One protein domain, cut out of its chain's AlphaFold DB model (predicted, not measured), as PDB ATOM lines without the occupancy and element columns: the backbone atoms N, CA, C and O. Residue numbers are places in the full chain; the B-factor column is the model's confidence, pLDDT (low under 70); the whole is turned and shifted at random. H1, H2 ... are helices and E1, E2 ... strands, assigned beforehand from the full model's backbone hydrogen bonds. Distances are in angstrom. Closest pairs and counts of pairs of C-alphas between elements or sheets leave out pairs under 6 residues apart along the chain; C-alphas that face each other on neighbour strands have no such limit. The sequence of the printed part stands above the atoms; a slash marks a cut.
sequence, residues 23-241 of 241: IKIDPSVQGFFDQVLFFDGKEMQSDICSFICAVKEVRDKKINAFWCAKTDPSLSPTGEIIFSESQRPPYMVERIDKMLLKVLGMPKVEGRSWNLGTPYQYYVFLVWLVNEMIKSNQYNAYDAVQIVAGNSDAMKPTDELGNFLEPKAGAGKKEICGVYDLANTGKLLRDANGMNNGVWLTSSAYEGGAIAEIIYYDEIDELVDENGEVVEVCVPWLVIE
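Overview. This is residues 23 to 241 of the 241 residues of an uncharacterized protein of Clostridium sp. CAG:245_30_32 (UniProt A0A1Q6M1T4). The long helix H4 crosses one face of a small twisted sheet, E1 E2 E9 E5, and its residues 119 to 122 meet a second small sheet, E6 E7 E8. H1, H2, H5 and H7 pack on H4, while the strand hairpin E3 E4 and helix H3 lie across the body from H1 and H2. The 219 printed residues hold seven named helices and nine named strands, in the order E1 H1 H2 E2 E3 E4 H3 E5 H4 H5 H6 H7 E6 E7 E8 E9; the class is mixed, helices and strands, with under half of the residues in named elements. The three sheets are antiparallel, and the whole is compact, with a radius of gyration of the C-alphas of 17.2 A and spans of 44 by 44 by 42 A.

Along the chain. E1, residues 23 to 25, begins at C-alpha 23 (471.403, 413.380, 490.493). H1 is 34 to 37, H2 46 to 61 (23.0 A), E2 66 to 69, E3 73 to 75, E4 81 to 83, H3 96 to 104 and E5 114 to 116. H4, 119 to 135, is 24.4 A long and starts at C-alpha 119 (467.389, 398.649, 482.061). H5 is 141 to 149, H6 152 to 155, H7 174 to 183 (14.6 A), E6 187 to 190, E7 199 to 202 and E8 214 to 217. E9, 238 to 240, ends at C-alpha 240 (474.341, 404.149, 493.891).

Arrangement. In the sheet E1 E2 E9 E5, N 23 and O 68, N 240 and O 67, and N 115 and O 239 are each 2.8 A apart, within hydrogen-bond range. H4 is on one face, two layers of helix and sheet, at a height of 10.7 A over the sheet. H3 only grazes this sheet, with residues 100 to 104. H4 and H5 form a helical hairpin and touch at Val 130 and Ala 144, C-alphas 5.4 A apart. H4 also touches H7, at a shallow tilt of 26 degrees, opposite ways; their closest C-alphas, Met 133 and Ile 176, are 7.4 A apart. H2 touches H5 at Ile 48 and Ala 149, C-alphas 5.1 A apart, about perpendicular at 87 degrees. H1 touches H2, its closest C-alphas Leu 37 and Ile 52 being 6.4 A apart. H5 and H6 touch only at the corner, with C-alphas 147 and 154 6.4 A apart. E6 E7 E8 is a meander, each strand the antiparallel neighbour of the one before, with N 189 and O 200, and N 201 and O 215, 2.8 A apart. In the hairpin E3 and E4, N 82 and O 74 are 2.8 A apart. Every O i to N i+4 pair is within hydrogen-bond range in H2, H3, H4 and H5, and 4 of 6 in H7; H1 and H6 are too short for one.

Size, cuts and confidence. The C-alphas farthest apart, of Glu 43 and Thr 78, are 51.4 A apart. The printed part has no cut. The links E4 to H3, H6 to H7, E7 to E8 and E8 to E9 are long. Mean pLDDT of the printed part is 78.8; 63 residues are under 70, among them 154 to 178 and 219 to 234.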
ATOM      1  N   ILE A  23     472.825 413.086 490.668       92.19
ATOM      2  CA  ILE A  23     471.403 413.380 490.493       92.19
ATOM      3  C   ILE A  23     470.638 412.339 491.294       92.19
ATOM      4  O   ILE A  23     470.871 411.146 491.119       92.19
ATOM      5  N   LYS A  24     469.709 412.781 492.144       95.62
ATOM      6  CA  LYS A  24     468.710 411.889 492.734       95.62
ATOM      7  C   LYS A  24     467.530 411.771 491.773       95.62
ATOM      8  O   LYS A  24     466.927 412.789 491.433       95.62
ATOM      9  N   ILE A  25     467.162 410.547 491.413       96.38
ATOM     10  CA  ILE A  25     465.987 410.264 490.589       96.38
ATOM     11  C   ILE A  25     464.996 409.467 491.429       96.38
ATOM     12  O   ILE A  25     465.341 408.437 492.005       96.38
ATOM     13  N   ASP A  26     463.776 409.987 491.540       96.88
ATOM     14  CA  ASP A  26     462.733 409.444 492.406       96.88
ATOM     15  C   ASP A  26     461.437 409.238 491.604       96.88
ATOM     16  O   ASP A  26     460.641 410.173 491.469       96.88
ATOM     17  N   PRO A  27     461.216 408.034 491.039       96.88
ATOM     18  CA  PRO A  27     460.034 407.750 490.225       96.88
ATOM     19  C   PRO A  27     458.740 407.657 491.050       96.88
ATOM     20  O   PRO A  27     457.666 407.499 490.472       96.88
ATOM     21  N   SER A  28     458.811 407.752 492.387       96.12
ATOM     22  CA  SER A  28     457.625 407.775 493.256       96.12
ATOM     23  C   SER A  28     456.936 409.142 493.307       96.12
ATOM     24  O   SER A  28     455.808 409.249 493.795       96.12
ATOM     25  N   VAL A  29     457.592 410.192 492.799       96.19
ATOM     26  CA  VAL A  29     457.027 411.544 492.727       96.19
ATOM     27  C   VAL A  29     455.749 411.531 491.885       96.19
ATOM     28  O   VAL A  29     455.711 410.986 490.781       96.19
ATOM     29  N   GLN A  30     454.688 412.155 492.405       95.81
ATOM     30  CA  GLN A  30     453.410 412.236 491.705       95.81
ATOM     31  C   GLN A  30     453.587 412.879 490.325       95.81
ATOM     32  O   GLN A  30     454.179 413.949 490.192       95.81
ATOM     33  N   GLY A  31     453.045 412.213 489.309       96.31
ATOM     34  CA  GLY A  31     453.077 412.669 487.927       96.31
ATOM     35  C   GLY A  31     454.413 412.486 487.205       96.31
ATOM     36  O   GLY A  31     454.573 412.990 486.097       96.31
ATOM     37  N   PHE A  32     455.370 411.753 487.791       97.94
ATOM     38  CA  PHE A  32     456.686 411.513 487.185       97.94
ATOM     39  C   PHE A  32     456.597 410.944 485.758       97.94
ATOM     40  O   PHE A  32     457.357 411.351 484.886       97.94
ATOM     41  N   PHE A  33     455.649 410.040 485.507       98.06
ATOM     42  CA  PHE A  33     455.481 409.379 484.210       98.06
ATOM     43  C   PHE A  33     454.480 410.075 483.276       98.06
ATOM     44  O   PHE A  33     454.372 409.689 482.113       98.06
ATOM     45  N   ASP A  34     453.749 411.086 483.753       97.25
ATOM     46  CA  ASP A  34     452.560 411.608 483.066       97.25
ATOM     47  C   ASP A  34     452.890 412.202 481.694       97.25
ATOM     48  O   ASP A  34     452.145 411.986 480.743       97.25
ATOM     49  N   GLN A  35     454.023 412.902 481.565       95.25
ATOM     50  CA  GLN A  35     454.421 413.544 480.306       95.25
ATOM     51  C   GLN A  35     454.675 412.532 479.183       95.25
ATOM     52  O   GLN A  35     454.327 412.791 478.034       95.25
ATOM     53  N   VAL A  36     455.240 411.368 479.514       96.50
ATOM     54  CA  VAL A  36     455.498 410.297 478.539       96.50
ATOM     55  C   VAL A  36     454.231 409.477 478.300       96.50
ATOM     56  O   VAL A  36     453.840 409.242 477.158       96.50
ATOM     57  N   LEU A  37     453.537 409.084 479.372       96.81
ATOM     58  CA  LEU A  37     452.338 408.246 479.280       96.81
ATOM     59  C   LEU A  37     451.118 408.982 478.722       96.81
ATOM     60  O   LEU A  37     450.165 408.337 478.294       96.81
ATOM     61  N   PHE A  38     451.154 410.312 478.637       95.50
ATOM     62  CA  PHE A  38     450.168 411.098 477.897       95.50
ATOM     63  C   PHE A  38     450.024 410.647 476.437       95.50
ATOM     64  O   PHE A  38     448.978 410.879 475.823       95.50
ATOM     65  N   PHE A  39     451.057 410.035 475.856       93.62
ATOM     66  CA  PHE A  39     451.046 409.543 474.482       93.62
ATOM     67  C   PHE A  39     450.560 408.091 474.337       93.62
ATOM     68  O   PHE A  39     450.438 407.613 473.213       93.62
ATOM     69  N   ASP A  40     450.224 407.407 475.437       93.12
ATOM     70  CA  ASP A  40     449.691 406.040 475.405       93.12
ATOM     71  C   ASP A  40     448.395 405.957 474.578       93.12
ATOM     72  O   ASP A  40     447.474 406.760 474.740       93.12
ATOM     73  N   GLY A  41     448.339 404.983 473.667       87.56
ATOM     74  CA  GLY A  41     447.209 404.768 472.759       87.56
ATOM     75  C   GLY A  41     447.068 405.785 471.619       87.56
ATOM     76  O   GLY A  41     446.081 405.719 470.886       87.56
ATOM     77  N   LYS A  42     448.016 406.715 471.446       91.50
ATOM     78  CA  LYS A  42     448.043 407.632 470.295       91.50
ATOM     79  C   LYS A  42     448.836 407.028 469.139       91.50
ATOM     80  O   LYS A  42     449.793 406.292 469.352       91.50
ATOM     81  N   GLU A  43     448.448 407.370 467.914       90.25
ATOM     82  CA  GLU A  43     449.195 406.988 466.715       90.25
ATOM     83  C   GLU A  43     450.532 407.742 466.677       90.25
ATOM     84  O   GLU A  43     450.555 408.973 466.662       90.25
ATOM     85  N   MET A  44     451.632 406.991 466.726       89.38
ATOM     86  CA  MET A  44     453.009 407.485 466.819       89.38
ATOM     87  C   MET A  44     453.947 406.585 466.005       89.38
ATOM     88  O   MET A  44     453.570 405.488 465.587       89.38
ATOM     89  N   GLN A  45     455.191 407.030 465.815       88.06
ATOM     90  CA  GLN A  45     456.260 406.194 465.258       88.06
ATOM     91  C   GLN A  45     456.499 404.949 466.138       88.06
ATOM     92  O   GLN A  45     456.305 404.999 467.356       88.06
ATOM     93  N   SER A  46     456.929 403.838 465.529       88.50
ATOM     94  CA  SER A  46     457.129 402.541 466.204       88.50
ATOM     95  C   SER A  46     458.027 402.633 467.432       88.50
ATOM     96  O   SER A  46     457.758 401.996 468.453       88.50
ATOM     97  N   ASP A  47     459.065 403.454 467.349       87.44
ATOM     98  CA  ASP A  47     460.112 403.521 468.365       87.44
ATOM     99  C   ASP A  47     459.608 404.295 469.590       87.44
ATOM    100  O   ASP A  47     459.778 403.859 470.730       87.44
ATOM    101  N   ILE A  48     458.822 405.354 469.357       91.81
ATOM    102  CA  ILE A  48     458.081 406.064 470.408       91.81
ATOM    103  C   ILE A  48     457.074 405.131 471.086       91.81
ATOM    104  O   ILE A  48     457.009 405.090 472.315       91.81
ATOM    105  N   CYS A  49     456.304 404.357 470.316       92.75
ATOM    106  CA  CYS A  49     455.370 403.375 470.876       92.75
ATOM    107  C   CYS A  49     456.092 402.348 471.762       92.75
ATOM    108  O   CYS A  49     455.626 402.046 472.862       92.75
ATOM    109  N   SER A  50     457.244 401.847 471.311       92.12
ATOM    110  CA  SER A  50     458.059 400.876 472.051       92.12
ATOM    111  C   SER A  50     458.596 401.470 473.354       92.12
ATOM    112  O   SER A  50     458.474 400.847 474.411       92.12
ATOM    113  N   PHE A  51     459.083 402.712 473.313       94.31
ATOM    114  CA  PHE A  51     459.497 403.446 474.506       94.31
ATOM    115  C   PHE A  51     458.344 403.644 475.500       94.31
ATOM    116  O   PHE A  51     458.509 403.379 476.690       94.31
ATOM    117  N   ILE A  52     457.154 404.044 475.039       95.69
ATOM    118  CA  ILE A  52     455.974 404.206 475.906       95.69
ATOM    119  C   ILE A  52     455.602 402.874 476.574       95.69
ATOM    120  O   ILE A  52     455.321 402.846 477.774       95.69
ATOM    121  N   CYS A  53     455.637 401.761 475.835       94.88
ATOM    122  CA  CYS A  53     455.404 400.424 476.384       94.88
ATOM    123  C   CYS A  53     456.428 400.056 477.470       94.88
ATOM    124  O   CYS A  53     456.026 399.612 478.549       94.88
ATOM    125  N   ALA A  54     457.719 400.306 477.234       94.94
ATOM    126  CA  ALA A  54     458.765 400.080 478.232       94.94
ATOM    127  C   ALA A  54     458.543 400.934 479.492       94.94
ATOM    128  O   ALA A  54     458.632 400.440 480.615       94.94
ATOM    129  N   VAL A  55     458.159 402.205 479.329       97.00
ATOM    130  CA  VAL A  55     457.855 403.103 480.455       97.00
ATOM    131  C   VAL A  55     456.642 402.626 481.261       97.00
ATOM    132  O   VAL A  55     456.648 402.734 482.491       97.00
ATOM    133  N   LYS A  56     455.622 402.045 480.615       95.75
ATOM    134  CA  LYS A  56     454.484 401.420 481.316       95.75
ATOM    135  C   LYS A  56     454.936 400.245 482.180       95.75
ATOM    136  O   LYS A  56     454.555 400.188 483.347       95.75
ATOM    137  N   GLU A  57     455.773 399.359 481.643       95.19
ATOM    138  CA  GLU A  57     456.331 398.240 482.413       95.19
ATOM    139  C   GLU A  57     457.148 398.741 483.613       95.19
ATOM    140  O   GLU A  57     456.950 398.297 484.746       95.19
ATOM    141  N   VAL A  58     458.032 399.714 483.385       94.75
ATOM    142  CA  VAL A  58     458.910 400.296 484.412       94.75
ATOM    143  C   VAL A  58     458.114 400.933 485.549       94.75
ATOM    144  O   VAL A  58     458.445 400.735 486.722       94.75
ATOM    145  N   ARG A  59     457.041 401.668 485.228       95.88
ATOM    146  CA  ARG A  59     456.127 402.240 486.228       95.88
ATOM    147  C   ARG A  59     455.572 401.149 487.147       95.88
ATOM    148  O   ARG A  59     455.523 401.332 488.364       95.88
ATOM    149  N   ASP A  60     455.189 400.010 486.579       94.00
ATOM    150  CA  ASP A  60     454.550 398.920 487.317       94.00
ATOM    151  C   ASP A  60     455.551 398.140 488.198       94.00
ATOM    152  O   ASP A  60     455.162 397.583 489.230       94.00
ATOM    153  N   LYS A  61     456.852 398.177 487.869       91.94
ATOM    154  CA  LYS A  61     457.944 397.573 488.662       91.94
ATOM    155  C   LYS A  61     458.266 398.312 489.966       91.94
ATOM    156  O   LYS A  61     458.937 397.732 490.816       91.94
ATOM    157  N   LYS A  62     457.789 399.552 490.151       90.69
ATOM    158  CA  LYS A  62     457.999 400.372 491.367       90.69
ATOM    159  C   LYS A  62     459.475 400.489 491.772       90.69
ATOM    160  O   LYS A  62     459.855 400.174 492.899       90.69
ATOM    161  N   ILE A  63     460.304 400.938 490.835       94.44
ATOM    162  CA  ILE A  63     461.737 401.159 491.057       94.44
ATOM    163  C   ILE A  63     461.949 402.141 492.223       94.44
ATOM    164  O   ILE A  63     461.289 403.174 492.297       94.44
ATOM    165  N   ASN A  64     462.859 401.816 493.145       95.12
ATOM    166  CA  ASN A  64     463.217 402.709 494.250       95.12
ATOM    167  C   ASN A  64     463.983 403.937 493.742       95.12
ATOM    168  O   ASN A  64     464.600 403.896 492.681       95.12
ATOM    169  N   ALA A  65     463.996 405.016 494.527       96.56
ATOM    170  CA  ALA A  65     464.855 406.155 494.230       96.56
ATOM    171  C   ALA A  65     466.336 405.742 494.222       96.56
ATOM    172  O   ALA A  65     466.777 404.972 495.078       96.56
ATOM    173  N   PHE A  66     467.100 406.294 493.286       96.69
ATOM    174  CA  PHE A  66     468.526 406.016 493.124       96.69
ATOM    175  C   PHE A  66     469.292 407.296 492.790       96.69
ATOM    176  O   PHE A  66     468.702 408.337 492.480       96.69
ATOM    177  N   TRP A  67     470.619 407.213 492.870       96.38
ATOM    178  CA  TRP A  67     471.512 408.291 492.465       96.38
ATOM    179  C   TRP A  67     472.357 407.842 491.289       96.38
ATOM    180  O   TRP A  67     472.910 406.748 491.327       96.38
ATOM    181  N   CYS A  68     472.489 408.690 490.278       92.38
ATOM    182  CA  CYS A  68     473.419 408.493 489.171       92.38
ATOM    183  C   CYS A  68     474.343 409.707 489.047       92.38
ATOM    184  O   CYS A  68     474.059 410.781 489.586       92.38
ATOM    185  N   ALA A  69     475.461 409.547 488.348       87.12
ATOM    186  CA  ALA A  69     476.332 410.674 488.037       87.12
ATOM    187  C   ALA A  69     475.674 411.628 487.020       87.12
ATOM    188  O   ALA A  69     474.854 411.210 486.211       87.12
ATOM    189  N   LYS A  70     476.045 412.913 487.058       83.19
ATOM    190  CA  LYS A  70     475.651 413.941 486.069       83.19
ATOM    191  C   LYS A  70     476.424 413.862 484.763       83.19
ATOM    192  O   LYS A  70     476.017 414.456 483.773       83.19
ATOM    193  N   THR A  71     477.581 413.221 484.809       79.12
ATOM    194  CA  THR A  71     478.522 413.130 483.705       79.12
ATOM    195  C   THR A  71     478.971 411.696 483.580       79.12
ATOM    196  O   THR A  71     479.021 410.960 484.568       79.12
ATOM    197  N   ASP A  72     479.403 411.350 482.385       78.81
ATOM    198  CA  ASP A  72     480.046 410.077 482.135       78.81
ATOM    199  C   ASP A  72     481.267 409.846 483.029       78.81
ATOM    200  O   ASP A  72     482.054 410.775 483.264       78.81
ATOM    201  N   PRO A  73     481.446 408.616 483.542       80.56
ATOM    202  CA  PRO A  73     482.689 408.240 484.184       80.56
ATOM    203  C   PRO A  73     483.849 408.284 483.181       80.56
ATOM    204  O   PRO A  73     483.707 407.934 482.012       80.56
ATOM    205  N   SER A  74     485.013 408.715 483.660       78.31
ATOM    206  CA  SER A  74     486.291 408.708 482.938       78.31
ATOM    207  C   SER A  74     487.354 407.989 483.763       78.31
ATOM    208  O   SER A  74     487.197 407.844 484.976       78.31
ATOM    209  N   LEU A  75     488.470 407.605 483.140       78.62
ATOM    210  CA  LEU A  75     489.643 407.114 483.864       78.62
ATOM    211  C   LEU A  75     490.610 408.260 484.178       78.62
ATOM    212  O   LEU A  75     490.974 409.053 483.309       78.62
ATOM    213  N   SER A  76     491.054 408.333 485.430       77.38
ATOM    214  CA  SER A  76     492.205 409.149 485.808       77.38
ATOM    215  C   SER A  76     493.496 408.588 485.179       77.38
ATOM    216  O   SER A  76     493.540 407.418 484.792       77.38
ATOM    217  N   PRO A  77     494.607 409.352 485.168       75.56
ATOM    218  CA  PRO A  77     495.920 408.819 484.787       75.56
ATOM    219  C   PRO A  77     496.386 407.622 485.634       75.56
ATOM    220  O   PRO A  77     497.268 406.879 485.218       75.56
ATOM    221  N   THR A  78     495.811 407.439 486.828       78.50
ATOM    222  CA  THR A  78     496.066 406.309 487.738       78.50
ATOM    223  C   THR A  78     495.099 405.137 487.526       78.50
ATOM    224  O   THR A  78     495.207 404.129 488.219       78.50
ATOM    225  N   GLY A  79     494.172 405.233 486.568       78.00
ATOM    226  CA  GLY A  79     493.221 404.175 486.222       78.00
ATOM    227  C   GLY A  79     491.997 404.081 487.138       78.00
ATOM    228  O   GLY A  79     491.303 403.060 487.107       78.00
ATOM    229  N   GLU A  80     491.731 405.109 487.945       81.38
ATOM    230  CA  GLU A  80     490.563 405.210 488.827       81.38
ATOM    231  C   GLU A  80     489.384 405.853 488.090       81.38
ATOM    232  O   GLU A  80     489.575 406.766 487.287       81.38
ATOM    233  N   ILE A  81     488.158 405.421 488.399       84.31
ATOM    234  CA  ILE A  81     486.947 406.043 487.855       84.31
ATOM    235  C   ILE A  81     486.742 407.416 488.506       84.31
ATOM    236  O   ILE A  81     486.680 407.536 489.732       84.31
ATOM    237  N   ILE A  82     486.604 408.450 487.680       82.12
ATOM    238  CA  ILE A  82     486.353 409.833 488.093       82.12
ATOM    239  C   ILE A  82     485.157 410.424 487.345       82.12
ATOM    240  O   ILE A  82     484.893 410.085 486.195       82.12
ATOM    241  N   PHE A  83     484.470 411.365 487.992       82.25
ATOM    242  CA  PHE A  83     483.372 412.137 487.407       82.25
ATOM    243  C   PHE A  83     483.771 413.612 487.353       82.25
ATOM    244  O   PHE A  83     484.081 414.207 488.395       82.25
ATOM    245  N   SER A  84     483.795 414.197 486.153       73.25
ATOM    246  CA  SER A  84     484.295 415.553 485.911       73.25
ATOM    247  C   SER A  84     483.390 416.318 484.953       73.25
ATOM    248  O   SER A  84     483.204 415.927 483.812       73.25
ATOM    249  N   GLU A  85     482.920 417.487 485.389       66.75
ATOM    250  CA  GLU A  85     482.193 418.453 484.545       66.75
ATOM    251  C   GLU A  85     483.112 419.185 483.546       66.75
ATOM    252  O   GLU A  85     482.645 419.920 482.681       66.75
ATOM    253  N   SER A  86     484.434 419.057 483.707       55.69
ATOM    254  CA  SER A  86     485.440 419.879 483.011       55.69
ATOM    255  C   SER A  86     486.215 419.146 481.921       55.69
ATOM    256  O   SER A  86     486.950 419.777 481.163       55.69
ATOM    257  N   GLN A  87     486.069 417.827 481.842       51.53
ATOM    258  CA  GLN A  87     486.711 416.998 480.833       51.53
ATOM    259  C   GLN A  87     485.609 416.278 480.075       51.53
ATOM    260  O   GLN A  87     484.814 415.564 480.678       51.53
ATOM    261  N   ARG A  88     485.561 416.478 478.754       47.38
ATOM    262  CA  ARG A  88     484.829 415.556 477.891       47.38
ATOM    263  C   ARG A  88     485.511 414.194 478.070       47.38
ATOM    264  O   ARG A  88     486.741 414.157 477.945       47.38
ATOM    265  N   PRO A  89     484.785 413.131 478.433       46.97
ATOM    266  CA  PRO A  89     485.415 411.843 478.645       46.97
ATOM    267  C   PRO A  89     486.111 411.427 477.347       46.97
ATOM    268  O   PRO A  89     485.476 411.479 476.290       46.97
ATOM    269  N   PRO A  90     487.373 410.974 477.368       49.84
ATOM    270  CA  PRO A  90     487.702 409.891 476.460       49.84
ATOM    271  C   PRO A  90     486.720 408.760 476.784       49.84
ATOM    272  O   PRO A  90     486.517 408.452 477.963       49.84
ATOM    273  N   TYR A  91     486.064 408.190 475.771       54.41
ATOM    274  CA  TYR A  91     485.268 406.984 475.975       54.41
ATOM    275  C   TYR A  91     486.116 405.995 476.777       54.41
ATOM    276  O   TYR A  91     487.279 405.761 476.442       54.41
ATOM    277  N   MET A  92     485.578 405.488 477.887       63.09
ATOM    278  CA  MET A  92     486.259 404.423 478.608       63.09
ATOM    279  C   MET A  92     486.198 403.177 477.724       63.09
ATOM    280  O   MET A  92     485.148 402.565 477.554       63.09
ATOM    281  N   VAL A  93     487.334 402.887 477.107       65.31
ATOM    282  CA  VAL A  93     487.586 401.770 476.200       65.31
ATOM    283  C   VAL A  93     488.418 400.790 477.019       65.31
ATOM    284  O   VAL A  93     489.609 400.990 477.236       65.31
ATOM    285  N   GLU A  94     487.746 399.815 477.624       71.94
ATOM    286  CA  GLU A  94     488.354 398.731 478.399       71.94
ATOM    287  C   GLU A  94     487.434 397.515 478.274       71.94
ATOM    288  O   GLU A  94     486.221 397.664 478.105       71.94
ATOM    289  N   ARG A  95     487.991 396.309 478.395       74.50
ATOM    290  CA  ARG A  95     487.181 395.092 478.471       74.50
ATOM    291  C   ARG A  95     486.165 395.149 479.614       74.50
ATOM    292  O   ARG A  95     486.448 395.663 480.706       74.50
ATOM    293  N   ILE A  96     484.997 394.566 479.359       75.25
ATOM    294  CA  ILE A  96     483.833 394.603 480.248       75.25
ATOM    295  C   ILE A  96     484.167 393.992 481.623       75.25
ATOM    296  O   ILE A  96     483.867 394.604 482.652       75.25
ATOM    297  N   ASP A  97     484.879 392.858 481.659       75.25
ATOM    298  CA  ASP A  97     485.334 392.171 482.883       75.25
ATOM    299  C   ASP A  97     486.126 393.097 483.825       75.25
ATOM    300  O   ASP A  97     485.835 393.227 485.020       75.25
ATOM    301  N   LYS A  98     487.109 393.812 483.279       80.69
ATOM    302  CA  LYS A  98     487.943 394.749 484.035       80.69
ATOM    303  C   LYS A  98     487.167 395.983 484.474       80.69
ATOM    304  O   LYS A  98     487.412 396.490 485.572       80.69
ATOM    305  N   MET A  99     486.248 396.474 483.640       80.44
ATOM    306  CA  MET A  99     485.397 397.611 483.993       80.44
ATOM    307  C   MET A  99     484.529 397.278 485.211       80.44
ATOM    308  O   MET A  99     484.486 398.052 486.168       80.44
ATOM    309  N   LEU A 100     483.917 396.093 485.232       80.69
ATOM    310  CA  LEU A 100     483.126 395.614 486.368       80.69
ATOM    311  C   LEU A 100     483.948 395.542 487.659       80.69
ATOM    312  O   LEU A 100     483.507 396.034 488.699       80.69
ATOM    313  N   LEU A 101     485.172 395.005 487.596       84.88
ATOM    314  CA  LEU A 101     486.073 394.958 488.753       84.88
ATOM    315  C   LEU A 101     486.410 396.358 489.286       84.88
ATOM    316  O   LEU A 101     486.460 396.553 490.503       84.88
ATOM    317  N   LYS A 102     486.599 397.347 488.401       87.62
ATOM    318  CA  LYS A 102     486.823 398.745 488.808       87.62
ATOM    319  C   LYS A 102     485.609 399.319 489.532       87.62
ATOM    320  O   LYS A 102     485.791 399.933 490.580       87.62
ATOM    321  N   VAL A 103     484.399 399.094 489.014       88.25
ATOM    322  CA  VAL A 103     483.143 399.569 489.625       88.25
ATOM    323  C   VAL A 103     482.953 398.977 491.020       88.25
ATOM    324  O   VAL A 103     482.693 399.713 491.971       88.25
ATOM    325  N   LEU A 104     483.160 397.667 491.171       85.12
ATOM    326  CA  LEU A 104     483.044 396.976 492.461       85.12
ATOM    327  C   LEU A 104     484.107 397.418 493.480       85.12
ATOM    328  O   LEU A 104     483.876 397.341 494.686       85.12
ATOM    329  N   GLY A 105     485.264 397.885 493.006       88.62
ATOM    330  CA  GLY A 105     486.339 398.430 493.836       88.62
ATOM    331  C   GLY A 105     486.148 399.891 494.258       88.62
ATOM    332  O   GLY A 105     486.967 400.408 495.022       88.62
ATOM    333  N   MET A 106     485.105 400.578 493.778       90.94
ATOM    334  CA  MET A 106     484.890 401.990 494.094       90.94
ATOM    335  C   MET A 106     484.535 402.200 495.578       90.94
ATOM    336  O   MET A 106     483.788 401.410 496.163       90.94
ATOM    337  N   PRO A 107     485.006 403.298 496.203       91.44
ATOM    338  CA  PRO A 107     484.613 403.647 497.562       91.44
ATOM    339  C   PRO A 107     483.100 403.825 497.700       91.44
ATOM    340  O   PRO A 107     482.441 404.416 496.842       91.44
ATOM    341  N   LYS A 108     482.565 403.351 498.826       93.44
ATOM    342  CA  LYS A 108     481.149 403.496 499.166       93.44
ATOM    343  C   LYS A 108     480.767 404.957 499.407       93.44
ATOM    344  O   LYS A 108     481.539 405.717 499.994       93.44
ATOM    345  N   VAL A 109     479.534 405.308 499.051       94.62
ATOM    346  CA  VAL A 109     478.929 406.628 499.293       94.62
ATOM    347  C   VAL A 109     477.914 406.478 500.418       94.62
ATOM    348  O   VAL A 109     476.909 405.799 500.248       94.62
ATOM    349  N   GLU A 110     478.190 407.036 501.596       94.38
ATOM    350  CA  GLU A 110     477.332 406.861 502.788       94.38
ATOM    351  C   GLU A 110     476.973 405.385 503.085       94.38
ATOM    352  O   GLU A 110     475.861 405.051 503.486       94.38
ATOM    353  N   GLY A 111     477.925 404.472 502.865       92.06
ATOM    354  CA  GLY A 111     477.741 403.031 503.079       92.06
ATOM    355  C   GLY A 111     477.063 402.272 501.928       92.06
ATOM    356  O   GLY A 111     477.041 401.039 501.971       92.06
ATOM    357  N   ARG A 112     476.593 402.979 500.893       93.81
ATOM    358  CA  ARG A 112     476.014 402.426 499.658       93.81
ATOM    359  C   ARG A 112     477.079 402.123 498.615       93.81
ATOM    360  O   ARG A 112     478.113 402.796 498.568       93.81
ATOM    361  N   SER A 113     476.834 401.107 497.797       93.00
ATOM    362  CA  SER A 113     477.785 400.666 496.773       93.00
ATOM    363  C   SER A 113     477.470 401.302 495.426       93.00
ATOM    364  O   SER A 113     476.308 401.513 495.079       93.00
ATOM    365  N   TRP A 114     478.519 401.554 494.649       93.44
ATOM    366  CA  TRP A 114     478.373 401.760 493.216       93.44
ATOM    367  C   TRP A 114     477.998 400.441 492.547       93.44
ATOM    368  O   TRP A 114     478.549 399.391 492.877       93.44
ATOM    369  N   ASN A 115     477.066 400.509 491.607       91.50
ATOM    370  CA  ASN A 115     476.602 399.385 490.811       91.50
ATOM    371  C   ASN A 115     476.423 399.825 489.359       91.50
ATOM    372  O   ASN A 115     476.211 401.005 489.074       91.50
ATOM    373  N   LEU A 116     476.443 398.856 488.446       90.56
ATOM    374  CA  LEU A 116     475.832 399.057 487.141       90.56
ATOM    375  C   LEU A 116     474.324 399.251 487.320       90.56
ATOM    376  O   LEU A 116     473.675 398.465 488.019       90.56
ATOM    377  N   GLY A 117     473.762 400.275 486.684       92.12
ATOM    378  CA  GLY A 117     472.314 400.432 486.655       92.12
ATOM    379  C   GLY A 117     471.662 399.413 485.726       92.12
ATOM    380  O   GLY A 117     472.289 398.852 484.832       92.12
ATOM    381  N   THR A 118     470.390 399.157 485.974       93.00
ATOM    382  CA  THR A 118     469.558 398.207 485.226       93.00
ATOM    383  C   THR A 118     468.830 398.888 484.061       93.00
ATOM    384  O   THR A 118     468.641 400.107 484.107       93.00
ATOM    385  N   PRO A 119     468.315 398.131 483.071       92.62
ATOM    386  CA  PRO A 119     467.389 398.649 482.061       92.62
ATOM    387  C   PRO A 119     466.234 399.455 482.658       92.62
ATOM    388  O   PRO A 119     465.906 400.535 482.176       92.62
ATOM    389  N   TYR A 120     465.655 398.984 483.766       94.75
ATOM    390  CA  TYR A 120     464.559 399.692 484.420       94.75
ATOM    391  C   TYR A 120     464.985 401.052 484.979       94.75
ATOM    392  O   TYR A 120     464.285 402.043 484.781       94.75
ATOM    393  N   GLN A 121     466.143 401.130 485.642       95.31
ATOM    394  CA  GLN A 121     466.693 402.408 486.112       95.31
ATOM    395  C   GLN A 121     467.045 403.335 484.948       95.31
ATOM    396  O   GLN A 121     466.830 404.541 485.054       95.31
ATOM    397  N   TYR A 122     467.538 402.786 483.837       94.44
ATOM    398  CA  TYR A 122     467.839 403.562 482.640       94.44
ATOM    399  C   TYR A 122     466.572 404.186 482.039       94.44
ATOM    400  O   TYR A 122     466.525 405.398 481.852       94.44
ATOM    401  N   TYR A 123     465.485 403.427 481.868       95.62
ATOM    402  CA  TYR A 123     464.207 403.997 481.419       95.62
ATOM    403  C   TYR A 123     463.626 405.023 482.405       95.62
ATOM    404  O   TYR A 123     463.087 406.043 481.973       95.62
ATOM    405  N   VAL A 124     463.776 404.824 483.724       96.69
ATOM    406  CA  VAL A 124     463.422 405.858 484.720       96.69
ATOM    407  C   VAL A 124     464.247 407.134 484.506       96.69
ATOM    408  O   VAL A 124     463.698 408.236 484.570       96.69
ATOM    409  N   PHE A 125     465.543 407.004 484.225       94.75
ATOM    410  CA  PHE A 125     466.405 408.135 483.896       94.75
ATOM    411  C   PHE A 125     465.963 408.852 482.611       94.75
ATOM    412  O   PHE A 125     465.908 410.081 482.598       94.75
ATOM    413  N   LEU A 126     465.560 408.125 481.569       94.38
ATOM    414  CA  LEU A 126     465.052 408.729 480.332       94.38
ATOM    415  C   LEU A 126     463.756 409.521 480.551       94.38
ATOM    416  O   LEU A 126     463.608 410.622 480.025       94.38
ATOM    417  N   VAL A 127     462.839 409.019 481.383       96.62
ATOM    418  CA  VAL A 127     461.633 409.771 481.778       96.62
ATOM    419  C   VAL A 127     462.007 411.033 482.564       96.62
ATOM    420  O   VAL A 127     461.445 412.104 482.327       96.62
ATOM    421  N   TRP A 128     462.982 410.938 483.475       95.50
ATOM    422  CA  TRP A 128     463.513 412.110 484.174       95.50
ATOM    423  C   TRP A 128     464.090 413.136 483.186       95.50
ATOM    424  O   TRP A 128     463.764 414.318 483.295       95.50
ATOM    425  N   LEU A 129     464.851 412.696 482.179       91.75
ATOM    426  CA  LEU A 129     465.423 413.569 481.151       91.75
ATOM    427  C   LEU A 129     464.328 414.294 480.353       91.75
ATOM    428  O   LEU A 129     464.406 415.512 480.194       91.75
ATOM    429  N   VAL A 130     463.271 413.589 479.930       93.00
ATOM    430  CA  VAL A 130     462.090 414.199 479.285       93.00
ATOM    431  C   VAL A 130     461.489 415.297 480.162       93.00
ATOM    432  O   VAL A 130     461.250 416.412 479.694       93.00
ATOM    433  N   ASN A 131     461.292 415.017 481.450       93.75
ATOM    434  CA  ASN A 131     460.732 415.991 482.382       93.75
ATOM    435  C   ASN A 131     461.622 417.233 482.535       93.75
ATOM    436  O   ASN A 131     461.105 418.350 482.560       93.75
ATOM    437  N   GLU A 132     462.942 417.072 482.619       89.75
ATOM    438  CA  GLU A 132     463.868 418.208 482.717       89.75
ATOM    439  C   GLU A 132     463.925 419.031 481.422       89.75
ATOM    440  O   GLU A 132     463.931 420.266 481.474       89.75
ATOM    441  N   MET A 133     463.871 418.379 480.256       86.19
ATOM    442  CA  MET A 133     463.775 419.059 478.959       86.19
ATOM    443  C   MET A 133     462.536 419.960 478.887       86.19
ATOM    444  O   MET A 133     462.656 421.136 478.525       86.19
ATOM    445  N   ILE A 134     461.376 419.454 479.316       89.19
ATOM    446  CA  ILE A 134     460.117 420.212 479.347       89.19
ATOM    447  C   ILE A 134     460.184 421.355 480.366       89.19
ATOM    448  O   ILE A 134     459.878 422.499 480.032       89.19
ATOM    449  N   LYS A 135     460.639 421.088 481.601       88.88
ATOM    450  CA  LYS A 135     460.754 422.109 482.665       88.88
ATOM    451  C   LYS A 135     461.652 423.276 482.276       88.88
ATOM    452  O   LYS A 135     461.429 424.402 482.712       88.88
ATOM    453  N   SER A 136     462.664 423.021 481.450       82.12
ATOM    454  CA  SER A 136     463.562 424.061 480.952       82.12
ATOM    455  C   SER A 136     462.931 424.990 479.897       82.12
ATOM    456  O   SER A 136     463.611 425.903 479.417       82.12
ATOM    457  N   ASN A 137     461.657 424.766 479.538       76.81
ATOM    458  CA  ASN A 137     460.886 425.477 478.510       76.81
ATOM    459  C   ASN A 137     461.557 425.485 477.127       76.81
ATOM    460  O   ASN A 137     461.409 426.432 476.358       76.81
ATOM    461  N   GLN A 138     462.338 424.447 476.825       72.06
ATOM    462  CA  GLN A 138     463.036 424.310 475.543       72.06
ATOM    463  C   GLN A 138     462.285 423.463 474.543       72.06
ATOM    464  O   GLN A 138     462.281 423.765 473.357       72.06
ATOM    465  N   TYR A 139     461.676 422.403 475.052       82.94
ATOM    466  CA  TYR A 139     461.022 421.387 474.263       82.94
ATOM    467  C   TYR A 139     459.606 421.241 474.794       82.94
ATOM    468  O   TYR A 139     459.381 421.260 476.009       82.94
ATOM    469  N   ASN A 140     458.640 421.107 473.890       89.69
ATOM    470  CA  ASN A 140     457.328 420.619 474.292       89.69
ATOM    471  C   ASN A 140     457.415 419.104 474.578       89.69
ATOM    472  O   ASN A 140     458.425 418.458 474.298       89.69
ATOM    473  N   ALA A 141     456.350 418.532 475.142       91.56
ATOM    474  CA  ALA A 141     456.344 417.121 475.526       91.56
ATOM    475  C   ALA A 141     456.566 416.163 474.344       91.56
ATOM    476  O   ALA A 141     457.217 415.138 474.515       91.56
ATOM    477  N   TYR A 142     456.049 416.497 473.157       91.50
ATOM    478  CA  TYR A 142     456.206 415.655 471.973       91.50
ATOM    479  C   TYR A 142     457.658 415.654 471.495       91.50
ATOM    480  O   TYR A 142     458.240 414.586 471.343       91.50
ATOM    481  N   ASP A 143     458.266 416.834 471.351       88.88
ATOM    482  CA  ASP A 143     459.659 416.962 470.908       88.88
ATOM    483  C   ASP A 143     460.615 416.271 471.887       88.88
ATOM    484  O   ASP A 143     461.509 415.541 471.474       88.88
ATOM    485  N   ALA A 144     460.385 416.436 473.193       89.88
ATOM    486  CA  ALA A 144     461.175 415.787 474.235       89.88
ATOM    487  C   ALA A 144     461.125 414.248 474.136       89.88
ATOM    488  O   ALA A 144     462.156 413.584 474.244       89.88
ATOM    489  N   VAL A 145     459.941 413.672 473.901       92.38
ATOM    490  CA  VAL A 145     459.782 412.221 473.711       92.38
ATOM    491  C   VAL A 145     460.386 411.766 472.380       92.38
ATOM    492  O   VAL A 145     461.084 410.756 472.355       92.38
ATOM    493  N   GLN A 146     460.182 412.516 471.294       88.50
ATOM    494  CA  GLN A 146     460.747 412.217 469.974       88.50
ATOM    495  C   GLN A 146     462.278 412.208 469.996       88.50
ATOM    496  O   GLN A 146     462.890 411.361 469.351       88.50
ATOM    497  N   ILE A 147     462.902 413.115 470.744       84.56
ATOM    498  CA  ILE A 147     464.359 413.170 470.901       84.56
ATOM    499  C   ILE A 147     464.891 411.912 471.593       84.56
ATOM    500  O   ILE A 147     465.880 411.331 471.158       84.56
ATOM    501  N   VAL A 148     464.240 411.484 472.676       88.44
ATOM    502  CA  VAL A 148     464.687 410.325 473.465       88.44
ATOM    503  C   VAL A 148     464.413 409.007 472.742       88.44
ATOM    504  O   VAL A 148     465.246 408.102 472.775       88.44
ATOM    505  N   ALA A 149     463.251 408.885 472.106       88.50
ATOM    506  CA  ALA A 149     462.755 407.612 471.596       88.50
ATOM    507  C   ALA A 149     462.812 407.462 470.075       88.50
ATOM    508  O   ALA A 149     462.620 406.356 469.594       88.50
ATOM    509  N   GLY A 150     463.030 408.540 469.324       81.44
ATOM    510  CA  GLY A 150     463.014 408.505 467.861       81.44
ATOM    511  C   GLY A 150     464.329 408.953 467.235       81.44
ATOM    512  O   GLY A 150     464.960 408.181 466.527       81.44
ATOM    513  N   ASN A 151     464.748 410.199 467.468       77.94
ATOM    514  CA  ASN A 151     465.995 410.715 466.902       77.94
ATOM    515  C   ASN A 151     466.658 411.742 467.826       77.94
ATOM    516  O   ASN A 151     466.193 412.878 467.954       77.94
ATOM    517  N   SER A 152     467.781 411.347 468.419       75.94
ATOM    518  CA  SER A 152     468.527 412.171 469.365       75.94
ATOM    519  C   SER A 152     469.379 413.257 468.697       75.94
ATOM    520  O   SER A 152     469.787 414.210 469.362       75.94
ATOM    521  N   ASP A 153     469.565 413.218 467.371       71.25
ATOM    522  CA  ASP A 153     470.355 414.210 466.630       71.25
ATOM    523  C   ASP A 153     469.873 415.647 466.835       71.25
ATOM    524  O   ASP A 153     470.679 416.576 466.796       71.25
ATOM    525  N   ALA A 154     468.585 415.842 467.122       66.62
ATOM    526  CA  ALA A 154     468.007 417.151 467.417       66.62
ATOM    527  C   ALA A 154     468.546 417.806 468.711       66.62
ATOM    528  O   ALA A 154     468.317 418.996 468.933       66.62
ATOM    529  N   MET A 155     469.271 417.066 469.558       67.88
ATOM    530  CA  MET A 155     469.993 417.601 470.721       67.88
ATOM    531  C   MET A 155     471.491 417.817 470.479       67.88
ATOM    532  O   MET A 155     472.174 418.359 471.353       67.88
ATOM    533  N   LYS A 156     472.024 417.439 469.310       67.12
ATOM    534  CA  LYS A 156     473.422 417.723 468.976       67.12
ATOM    535  C   LYS A 156     473.607 419.238 468.807       67.12
ATOM    536  O   LYS A 156     472.809 419.878 468.124       67.12
ATOM    537  N   PRO A 157     474.658 419.839 469.391       59.84
ATOM    538  CA  PRO A 157     474.937 421.252 469.178       59.84
ATOM    539  C   PRO A 157     475.266 421.504 467.701       59.84
ATOM    540  O   PRO A 157     476.101 420.811 467.116       59.84
ATOM    541  N   THR A 158     474.641 422.519 467.104       57.28
ATOM    542  CA  THR A 158     474.914 422.971 465.734       57.28
ATOM    543  C   THR A 158     475.414 424.413 465.720       57.28
ATOM    544  O   THR A 158     475.123 425.189 466.633       57.28
ATOM    545  N   ASP A 159     476.182 424.783 464.698       59.91
ATOM    546  CA  ASP A 159     476.567 426.172 464.451       59.91
ATOM    547  C   ASP A 159     475.386 426.962 463.857       59.91
ATOM    548  O   ASP A 159     474.299 426.423 463.630       59.91
ATOM    549  N   GLU A 160     475.583 428.257 463.599       58.03
ATOM    550  CA  GLU A 160     474.562 429.125 462.984       58.03
ATOM    551  C   GLU A 160     474.169 428.688 461.558       58.03
ATOM    552  O   GLU A 160     473.165 429.158 461.022       58.03
ATOM    553  N   LEU A 161     474.947 427.794 460.943       60.03
ATOM    554  CA  LEU A 161     474.736 427.251 459.603       60.03
ATOM    555  C   LEU A 161     474.093 425.852 459.637       60.03
ATOM    556  O   LEU A 161     473.852 425.274 458.577       60.03
ATOM    557  N   GLY A 162     473.799 425.315 460.826       56.94
ATOM    558  CA  GLY A 162     473.221 423.983 461.005       56.94
ATOM    559  C   GLY A 162     474.229 422.838 460.885       56.94
ATOM    560  O   GLY A 162     473.822 421.678 460.888       56.94
ATOM    561  N   ASN A 163     475.531 423.121 460.801       60.38
ATOM    562  CA  ASN A 163     476.546 422.073 460.852       60.38
ATOM    563  C   ASN A 163     476.717 421.612 462.294       60.38
ATOM    564  O   ASN A 163     476.756 422.434 463.211       60.38
ATOM    565  N   PHE A 164     476.886 420.309 462.498       58.91
ATOM    566  CA  PHE A 164     477.214 419.782 463.816       58.91
ATOM    567  C   PHE A 164     478.507 420.414 464.325       58.91
ATOM    568  O   PHE A 164     479.569 420.310 463.703       58.91
ATOM    569  N   LEU A 165     478.414 421.080 465.471       51.44
ATOM    570  CA  LEU A 165     479.589 421.535 466.178       51.44
ATOM    571  C   LEU A 165     480.246 420.310 466.799       51.44
ATOM    572  O   LEU A 165     479.622 419.592 467.578       51.44
ATOM    573  N   GLU A 166     481.538 420.132 466.520       47.91
ATOM    574  CA  GLU A 166     482.449 419.493 467.471       47.91
ATOM    575  C   GLU A 166     482.093 420.024 468.865       47.91
ATOM    576  O   GLU A 166     482.129 421.250 469.037       47.91
ATOM    577  N   PRO A 167     481.710 419.173 469.835       46.34
ATOM    578  CA  PRO A 167     481.309 419.620 471.164       46.34
ATOM    579  C   PRO A 167     482.450 420.355 471.868       46.34
ATOM    580  O   PRO A 167     483.231 419.797 472.639       46.34
ATOM    581  N   LYS A 168     482.571 421.649 471.585       39.84
ATOM    582  CA  LYS A 168     483.381 422.585 472.339       39.84
ATOM    583  C   LYS A 168     482.564 422.914 473.568       39.84
ATOM    584  O   LYS A 168     481.464 423.454 473.467       39.84
ATOM    585  N   ALA A 169     483.107 422.558 474.729       37.53
ATOM    586  CA  ALA A 169     482.515 422.865 476.018       37.53
ATOM    587  C   ALA A 169     482.047 424.334 476.054       37.53
ATOM    588  O   ALA A 169     482.872 425.246 476.084       37.53
ATOM    589  N   GLY A 170     480.728 424.568 476.063       36.81
ATOM    590  CA  GLY A 170     480.171 425.884 476.386       36.81
ATOM    591  C   GLY A 170     479.161 426.530 475.436       36.81
ATOM    592  O   GLY A 170     478.736 427.635 475.765       36.81
ATOM    593  N   ALA A 171     478.717 425.911 474.341       34.03
ATOM    594  CA  ALA A 171     477.649 426.489 473.513       34.03
ATOM    595  C   ALA A 171     476.261 425.954 473.927       34.03
ATOM    596  O   ALA A 171     475.867 424.871 473.524       34.03
ATOM    597  N   GLY A 172     475.541 426.726 474.752       34.81
ATOM    598  CA  GLY A 172     474.096 426.574 474.986       34.81
ATOM    599  C   GLY A 172     473.670 425.493 475.990       34.81
ATOM    600  O   GLY A 172     473.441 424.358 475.622       34.81
ATOM    601  N   LYS A 173     473.460 425.902 477.255       46.28
ATOM    602  CA  LYS A 173     472.808 425.160 478.367       46.28
ATOM    603  C   LYS A 173     473.554 423.934 478.918       46.28
ATOM    604  O   LYS A 173     473.071 422.807 478.917       46.28
ATOM    605  N   LYS A 174     474.703 424.233 479.540       46.78
ATOM    606  CA  LYS A 174     475.631 423.305 480.219       46.78
ATOM    607  C   LYS A 174     474.997 422.203 481.085       46.78
ATOM    608  O   LYS A 174     475.604 421.149 481.205       46.78
ATOM    609  N   GLU A 175     473.839 422.434 481.707       50.34
ATOM    610  CA  GLU A 175     473.256 421.477 482.660       50.34
ATOM    611  C   GLU A 175     472.535 420.303 481.989       50.34
ATOM    612  O   GLU A 175     472.668 419.181 482.461       50.34
ATOM    613  N   ILE A 176     471.815 420.530 480.882       58.38
ATOM    614  CA  ILE A 176     471.083 419.457 480.186       58.38
ATOM    615  C   ILE A 176     471.995 418.744 479.184       58.38
ATOM    616  O   ILE A 176     471.915 417.527 479.072       58.38
ATOM    617  N   CYS A 177     472.918 419.455 478.524       57.28
ATOM    618  CA  CYS A 177     473.832 418.844 477.551       57.28
ATOM    619  C   CYS A 177     474.721 417.753 478.167       57.28
ATOM    620  O   CYS A 177     474.844 416.683 477.588       57.28
ATOM    621  N   GLY A 178     475.282 417.971 479.365       61.31
ATOM    622  CA  GLY A 178     476.120 416.954 480.016       61.31
ATOM    623  C   GLY A 178     475.348 415.693 480.424       61.31
ATOM    624  O   GLY A 178     475.894 414.594 480.388       61.31
ATOM    625  N   VAL A 179     474.063 415.841 480.764       71.00
ATOM    626  CA  VAL A 179     473.194 414.711 481.122       71.00
ATOM    627  C   VAL A 179     472.623 414.022 479.879       71.00
ATOM    628  O   VAL A 179     472.400 412.815 479.881       71.00
ATOM    629  N   TYR A 180     472.439 414.767 478.792       70.94
ATOM    630  CA  TYR A 180     472.149 414.205 477.482       70.94
ATOM    631  C   TYR A 180     473.313 413.365 476.954       70.94
ATOM    632  O   TYR A 180     473.078 412.254 476.499       70.94
ATOM    633  N   ASP A 181     474.559 413.835 477.068       69.69
ATOM    634  CA  ASP A 181     475.742 413.056 476.666       69.69
ATOM    635  C   ASP A 181     475.805 411.716 477.416       69.69
ATOM    636  O   ASP A 181     476.106 410.667 476.837       69.69
ATOM    637  N   LEU A 182     475.425 411.750 478.695       74.69
ATOM    638  CA  LEU A 182     475.276 410.569 479.534       74.69
ATOM    639  C   LEU A 182     474.157 409.630 479.039       74.69
ATOM    640  O   LEU A 182     474.288 408.413 479.160       74.69
ATOM    641  N   ALA A 183     473.090 410.155 478.444       75.62
ATOM    642  CA  ALA A 183     472.047 409.349 477.814       75.62
ATOM    643  C   ALA A 183     472.477 408.802 476.439       75.62
ATOM    644  O   ALA A 183     472.177 407.658 476.120       75.62
ATOM    645  N   ASN A 184     473.212 409.595 475.656       71.38
ATOM    646  CA  ASN A 184     473.506 409.368 474.239       71.38
ATOM    647  C   ASN A 184     474.767 408.528 473.966       71.38
ATOM    648  O   ASN A 184     475.164 408.358 472.816       71.38
ATOM    649  N   THR A 185     475.411 407.985 474.993       69.88
ATOM    650  CA  THR A 185     476.611 407.146 474.847       69.88
ATOM    651  C   THR A 185     476.263 405.678 475.068       69.88
ATOM    652  O   THR A 185     475.440 405.390 475.928       69.88
ATOM    653  N   GLY A 186     476.944 404.760 474.371       72.50
ATOM    654  CA  GLY A 186     476.864 403.316 474.614       72.50
ATOM    655  C   GLY A 186     477.143 402.953 476.069       72.50
ATOM    656  O   GLY A 186     478.293 403.033 476.524       72.50
ATOM    657  N   LYS A 187     476.086 402.614 476.812       80.75
ATOM    658  CA  LYS A 187     476.140 402.310 478.238       80.75
ATOM    659  C   LYS A 187     476.029 400.836 478.512       80.75
ATOM    660  O   LYS A 187     475.059 400.212 478.110       80.75
ATOM    661  N   LEU A 188     476.958 400.345 479.324       84.75
ATOM    662  CA  LEU A 188     476.840 399.036 479.945       84.75
ATOM    663  C   LEU A 188     475.848 399.089 481.111       84.75
ATOM    664  O   LEU A 188     476.021 399.878 482.049       84.75
ATOM    665  N   LEU A 189     474.845 398.219 481.057       88.56
ATOM    666  CA  LEU A 189     473.781 398.068 482.042       88.56
ATOM    667  C   LEU A 189     473.749 396.629 482.575       88.56
ATOM    668  O   LEU A 189     473.942 395.664 481.835       88.56
ATOM    669  N   ARG A 190     473.458 396.486 483.870       88.56
ATOM    670  CA  ARG A 190     473.255 395.195 484.540       88.56
ATOM    671  C   ARG A 190     471.981 394.544 484.025       88.56
ATOM    672  O   ARG A 190     470.932 395.188 484.070       88.56
ATOM    673  N   ASP A 191     472.034 393.272 483.638       86.88
ATOM    674  CA  ASP A 191     470.808 392.523 483.374       86.88
ATOM    675  C   ASP A 191     469.883 392.539 484.602       86.88
ATOM    676  O   ASP A 191     470.270 392.199 485.722       86.88
ATOM    677  N   ALA A 192     468.643 392.979 484.390       83.62
ATOM    678  CA  ALA A 192     467.644 393.069 485.445       83.62
ATOM    679  C   ALA A 192     467.107 391.691 485.856       83.62
ATOM    680  O   ALA A 192     466.543 391.567 486.944       83.62
ATOM    681  N   ASN A 193     467.265 390.669 485.006       75.31
ATOM    682  CA  ASN A 193     466.718 389.340 485.261       75.31
ATOM    683  C   ASN A 193     467.617 388.464 486.138       75.31
ATOM    684  O   ASN A 193     467.118 387.475 486.674       75.31
ATOM    685  N   GLY A 194     468.895 388.814 486.331       59.44
ATOM    686  CA  GLY A 194     469.812 388.231 487.327       59.44
ATOM    687  C   GLY A 194     470.092 386.723 487.211       59.44
ATOM    688  O   GLY A 194     470.916 386.198 487.953       59.44
ATOM    689  N   MET A 195     469.401 386.025 486.309       54.38
ATOM    690  CA  MET A 195     469.583 384.609 485.986       54.38
ATOM    691  C   MET A 195     470.597 384.407 484.861       54.38
ATOM    692  O   MET A 195     471.091 383.296 484.689       54.38
ATOM    693  N   ASN A 196     470.928 385.478 484.141       60.84
ATOM    694  CA  ASN A 196     471.889 385.462 483.059       60.84
ATOM    695  C   ASN A 196     473.109 386.299 483.454       60.84
ATOM    696  O   ASN A 196     472.985 387.315 484.139       60.84
ATOM    697  N   ASN A 197     474.289 385.889 482.992       68.62
ATOM    698  CA  ASN A 197     475.517 386.672 483.148       68.62
ATOM    699  C   ASN A 197     475.608 387.814 482.121       68.62
ATOM    700  O   ASN A 197     476.650 388.445 482.013       68.62
ATOM    701  N   GLY A 198     474.538 388.065 481.366       77.12
ATOM    702  CA  GLY A 198     474.522 389.030 480.285       77.12
ATOM    703  C   GLY A 198     474.457 390.487 480.734       77.12
ATOM    704  O   GLY A 198     474.280 390.829 481.910       77.12
ATOM    705  N   VAL A 199     474.580 391.369 479.752       82.69
ATOM    706  CA  VAL A 199     474.545 392.823 479.914       82.69
ATOM    707  C   VAL A 199     473.695 393.451 478.822       82.69
ATOM    708  O   VAL A 199     473.544 392.901 477.732       82.69
ATOM    709  N   TRP A 200     473.137 394.621 479.115       86.00
ATOM    710  CA  TRP A 200     472.465 395.436 478.107       86.00
ATOM    711  C   TRP A 200     473.375 396.588 477.692       86.00
ATOM    712  O   TRP A 200     474.008 397.208 478.549       86.00
ATOM    713  N   LEU A 201     473.419 396.880 476.396       81.50
ATOM    714  CA  LEU A 201     474.089 398.041 475.820       81.50
ATOM    715  C   LEU A 201     473.069 398.990 475.207       81.50
ATOM    716  O   LEU A 201     472.171 398.548 474.502       81.50
ATOM    717  N   THR A 202     473.208 400.291 475.436       81.12
ATOM    718  CA  THR A 202     472.389 401.295 474.735       81.12
ATOM    719  C   THR A 202     472.878 401.463 473.289       81.12
ATOM    720  O   THR A 202     474.085 401.472 473.031       81.12
ATOM    721  N   SER A 203     471.954 401.550 472.326       63.50
ATOM    722  CA  SER A 203     472.247 401.367 470.889       63.50
ATOM    723  C   SER A 203     472.945 402.547 470.204       63.50
ATOM    724  O   SER A 203     473.468 402.408 469.094       63.50
ATOM    725  N   SER A 204     473.043 403.705 470.862       59.62
ATOM    726  CA  SER A 204     473.692 404.898 470.298       59.62
ATOM    727  C   SER A 204     475.200 404.731 470.045       59.62
ATOM    728  O   SER A 204     475.827 405.609 469.455       59.62
ATOM    729  N   ALA A 205     475.784 403.604 470.469       50.09
ATOM    730  CA  ALA A 205     477.178 403.242 470.241       50.09
ATOM    731  C   ALA A 205     477.530 402.965 468.768       50.09
ATOM    732  O   ALA A 205     478.698 403.121 468.415       50.09
ATOM    733  N   TYR A 206     476.564 402.567 467.929       46.84
ATOM    734  CA  TYR A 206     476.883 402.032 466.600       46.84
ATOM    735  C   TYR A 206     476.370 402.878 465.421       46.84
ATOM    736  O   TYR A 206     477.164 403.123 464.519       46.84
ATOM    737  N   GLU A 207     475.129 403.400 465.398       46.59
ATOM    738  CA  GLU A 207     474.583 403.999 464.149       46.59
ATOM    739  C   GLU A 207     473.542 405.134 464.319       46.59
ATOM    740  O   GLU A 207     472.654 405.304 463.488       46.59
ATOM    741  N   GLY A 208     473.624 405.963 465.367       52.78
ATOM    742  CA  GLY A 208     472.702 407.110 465.500       52.78
ATOM    743  C   GLY A 208     471.238 406.719 465.766       52.78
ATOM    744  O   GLY A 208     470.323 407.427 465.348       52.78
ATOM    745  N   GLY A 209     471.031 405.593 466.454       60.25
ATOM    746  CA  GLY A 209     469.722 405.123 466.911       60.25
ATOM    747  C   GLY A 209     469.142 405.934 468.075       60.25
ATOM    748  O   GLY A 209     469.796 406.803 468.662       60.25
ATOM    749  N   ALA A 210     467.887 405.643 468.414       75.31
ATOM    750  CA  ALA A 210     467.202 406.264 469.539       75.31
ATOM    751  C   ALA A 210     467.903 405.942 470.867       75.31
ATOM    752  O   ALA A 210     468.246 404.799 471.147       75.31
ATOM    753  N   ILE A 211     468.022 406.938 471.748       82.38
ATOM    754  CA  ILE A 211     468.616 406.773 473.087       82.38
ATOM    755  C   ILE A 211     467.908 405.673 473.898       82.38
ATOM    756  O   ILE A 211     468.520 404.997 474.719       82.38
ATOM    757  N   ALA A 212     466.604 405.495 473.680       86.38
ATOM    758  CA  ALA A 212     465.780 404.512 474.375       86.38
ATOM    759  C   ALA A 212     466.018 403.047 473.969       86.38
ATOM    760  O   ALA A 212     465.475 402.147 474.621       86.38
ATOM    761  N   GLU A 213     466.764 402.792 472.899       86.06
ATOM    762  CA  GLU A 213     467.002 401.444 472.401       86.06
ATOM    763  C   GLU A 213     468.183 400.790 473.137       86.06
ATOM    764  O   GLU A 213     469.245 401.385 473.341       86.06
ATOM    765  N   ILE A 214     467.975 399.540 473.558       86.50
ATOM    766  CA  ILE A 214     468.968 398.715 474.247       86.50
ATOM    767  C   ILE A 214     469.047 397.330 473.605       86.50
ATOM    768  O   ILE A 214     468.031 396.750 473.222       86.50
ATOM    769  N   ILE A 215     470.256 396.787 473.528       83.06
ATOM    770  CA  ILE A 215     470.585 395.492 472.934       83.06
ATOM    771  C   ILE A 215     471.169 394.606 474.031       83.06
ATOM    772  O   ILE A 215     471.985 395.061 474.830       83.06
ATOM    773  N   TYR A 216     470.735 393.351 474.094       84.12
ATOM    774  CA  TYR A 216     471.197 392.394 475.093       84.12
ATOM    775  C   TYR A 216     472.305 391.495 474.550       84.12
ATOM    776  O   TYR A 216     472.239 391.045 473.406       84.12
ATOM    777  N   TYR A 217     473.278 391.207 475.411       78.69
ATOM    778  CA  TYR A 217     474.408 390.329 475.142       78.69
ATOM    779  C   TYR A 217     474.503 389.278 476.243       78.69
ATOM    780  O   TYR A 217     474.545 389.625 477.422       78.69
ATOM    781  N   ASP A 218     474.532 388.004 475.852       73.56
ATOM    782  CA  ASP A 218     474.477 386.862 476.771       73.56
ATOM    783  C   ASP A 218     475.762 386.642 477.582       73.56
ATOM    784  O   ASP A 218     475.698 386.127 478.701       73.56
ATOM    785  N   GLU A 219     476.917 387.067 477.064       68.94
ATOM    786  CA  GLU A 219     478.216 386.870 477.707       68.94
ATOM    787  C   GLU A 219     479.011 388.178 477.811       68.94
ATOM    788  O   GLU A 219     479.046 388.993 476.892       68.94
ATOM    789  N   ILE A 220     479.673 388.362 478.957       65.31
ATOM    790  CA  ILE A 220     480.512 389.532 479.277       65.31
ATOM    791  C   ILE A 220     481.794 389.551 478.421       65.31
ATOM    792  O   ILE A 220     482.379 390.615 478.224       65.31
ATOM    793  N   ASP A 221     482.212 388.390 477.909       56.66
ATOM    794  CA  ASP A 221     483.502 388.196 477.241       56.66
ATOM    795  C   ASP A 221     483.429 388.224 475.700       56.66
ATOM    796  O   ASP A 221     484.469 388.342 475.054       56.66
ATOM    797  N   GLU A 222     482.235 388.181 475.095       56.75
ATOM    798  CA  GLU A 222     482.071 388.011 473.639       56.75
ATOM    799  C   GLU A 222     481.313 389.162 472.966       56.75
ATOM    800  O   GLU A 222     480.424 388.959 472.139       56.75
ATOM    801  N   LEU A 223     481.695 390.407 473.264       62.31
ATOM    802  CA  LEU A 223     481.482 391.462 472.279       62.31
ATOM    803  C   LEU A 223     482.667 391.402 471.325       62.31
ATOM    804  O   LEU A 223     483.746 391.869 471.671       62.31
ATOM    805  N   VAL A 224     482.494 390.766 470.173       61.75
ATOM    806  CA  VAL A 224     483.514 390.719 469.124       61.75
ATOM    807  C   VAL A 224     483.080 391.564 467.935       61.75
ATOM    808  O   VAL A 224     481.895 391.608 467.603       61.75
ATOM    809  N   ASP A 225     484.017 392.290 467.331       61.19
ATOM    810  CA  ASP A 225     483.742 393.050 466.117       61.19
ATOM    811  C   ASP A 225     483.540 392.104 464.919       61.19
ATOM    812  O   ASP A 225     483.616 390.877 465.028       61.19
ATOM    813  N   GLU A 226     483.295 392.671 463.739       54.94
ATOM    814  CA  GLU A 226     483.148 391.909 462.490       54.94
ATOM    815  C   GLU A 226     484.373 391.040 462.129       54.94
ATOM    816  O   GLU A 226     484.262 390.139 461.294       54.94
ATOM    817  N   ASN A 227     485.524 391.271 462.771       67.25
ATOM    818  CA  ASN A 227     486.770 390.533 462.583       67.25
ATOM    819  C   ASN A 227     487.015 389.478 463.676       67.25
ATOM    820  O   ASN A 227     488.008 388.751 463.600       67.25
ATOM    821  N   GLY A 228     486.120 389.354 464.661       66.06
ATOM    822  CA  GLY A 228     486.273 388.433 465.786       66.06
ATOM    823  C   GLY A 228     487.161 388.965 466.917       66.06
ATOM    824  O   GLY A 228     487.526 388.191 467.802       66.06
ATOM    825  N   GLU A 229     487.519 390.253 466.906       66.06
ATOM    826  CA  GLU A 229     488.336 390.880 467.951       66.06
ATOM    827  C   GLU A 229     487.457 391.394 469.089       66.06
ATOM    828  O   GLU A 229     486.410 391.991 468.850       66.06
ATOM    829  N   VAL A 230     487.897 391.205 470.339       65.31
ATOM    830  CA  VAL A 230     487.160 391.693 471.515       65.31
ATOM    831  C   VAL A 230     487.022 393.211 471.438       65.31
ATOM    832  O   VAL A 230     488.004 393.952 471.437       65.31
ATOM    833  N   VAL A 231     485.781 393.675 471.427       61.59
ATOM    834  CA  VAL A 231     485.418 395.080 471.397       61.59
ATOM    835  C   VAL A 231     485.731 395.696 472.758       61.59
ATOM    836  O   VAL A 231     485.045 395.476 473.757       61.59
ATOM    837  N   GLU A 232     486.779 396.512 472.798       64.31
ATOM    838  CA  GLU A 232     487.131 397.340 473.951       64.31
ATOM    839  C   GLU A 232     486.190 398.548 474.058       64.31
ATOM    840  O   GLU A 232     486.610 399.685 473.909       64.31
ATOM    841  N   VAL A 233     484.886 398.377 474.239       61.62
ATOM    842  CA  VAL A 233     483.990 399.545 474.217       61.62
ATOM    843  C   VAL A 233     482.908 399.385 475.265       61.62
ATOM    844  O   VAL A 233     482.149 398.428 475.194       61.62
ATOM    845  N   CYS A 234     482.852 400.311 476.237       68.44
ATOM    846  CA  CYS A 234     481.626 400.926 476.772       68.44
ATOM    847  C   CYS A 234     481.895 401.745 478.047       68.44
ATOM    848  O   CYS A 234     482.658 401.364 478.937       68.44
ATOM    849  N   VAL A 235     481.162 402.851 478.192       77.88
ATOM    850  CA  VAL A 235     481.106 403.626 479.440       77.88
ATOM    851  C   VAL A 235     480.021 402.996 480.327       77.88
ATOM    852  O   VAL A 235     478.873 402.949 479.903       77.88
ATOM    853  N   PRO A 236     480.292 402.514 481.553       83.25
ATOM    854  CA  PRO A 236     479.257 401.941 482.398       83.25
ATOM    855  C   PRO A 236     478.263 403.007 482.851       83.25
ATOM    856  O   PRO A 236     478.641 404.126 483.218       83.25
ATOM    857  N   TRP A 237     476.983 402.644 482.873       88.62
ATOM    858  CA  TRP A 237     475.969 403.447 483.540       88.62
ATOM    859  C   TRP A 237     475.983 403.116 485.033       88.62
ATOM    860  O   TRP A 237     475.635 402.009 485.443       88.62
ATOM    861  N   LEU A 238     476.431 404.075 485.843       90.56
ATOM    862  CA  LEU A 238     476.694 403.865 487.262       90.56
ATOM    863  C   LEU A 238     475.619 404.491 488.142       90.56
ATOM    864  O   LEU A 238     475.322 405.685 488.041       90.56
ATOM    865  N   VAL A 239     475.092 403.677 489.052       94.00
ATOM    866  CA  VAL A 239     474.125 404.079 490.074       94.00
ATOM    867  C   VAL A 239     474.642 403.748 491.472       94.00
ATOM    868  O   VAL A 239     475.498 402.881 491.646       94.00
ATOM    869  N   ILE A 240     474.110 404.438 492.475       94.50
ATOM    870  CA  ILE A 240     474.341 404.149 493.891       94.50
ATOM    871  C   ILE A 240     473.061 403.545 494.477       94.50
ATOM    872  O   ILE A 240     471.995 404.167 494.385       94.50
ATOM    873  N   GLU A 241     473.195 402.369 495.099       83.94
ATOM    874  CA  GLU A 241     472.125 401.596 495.764       83.94
ATOM    875  C   GLU A 241     472.458 401.325 497.240       83.94
ATOM    876  O   GLU A 241     473.614 400.934 497.542       83.94
TER     877      GLU A 241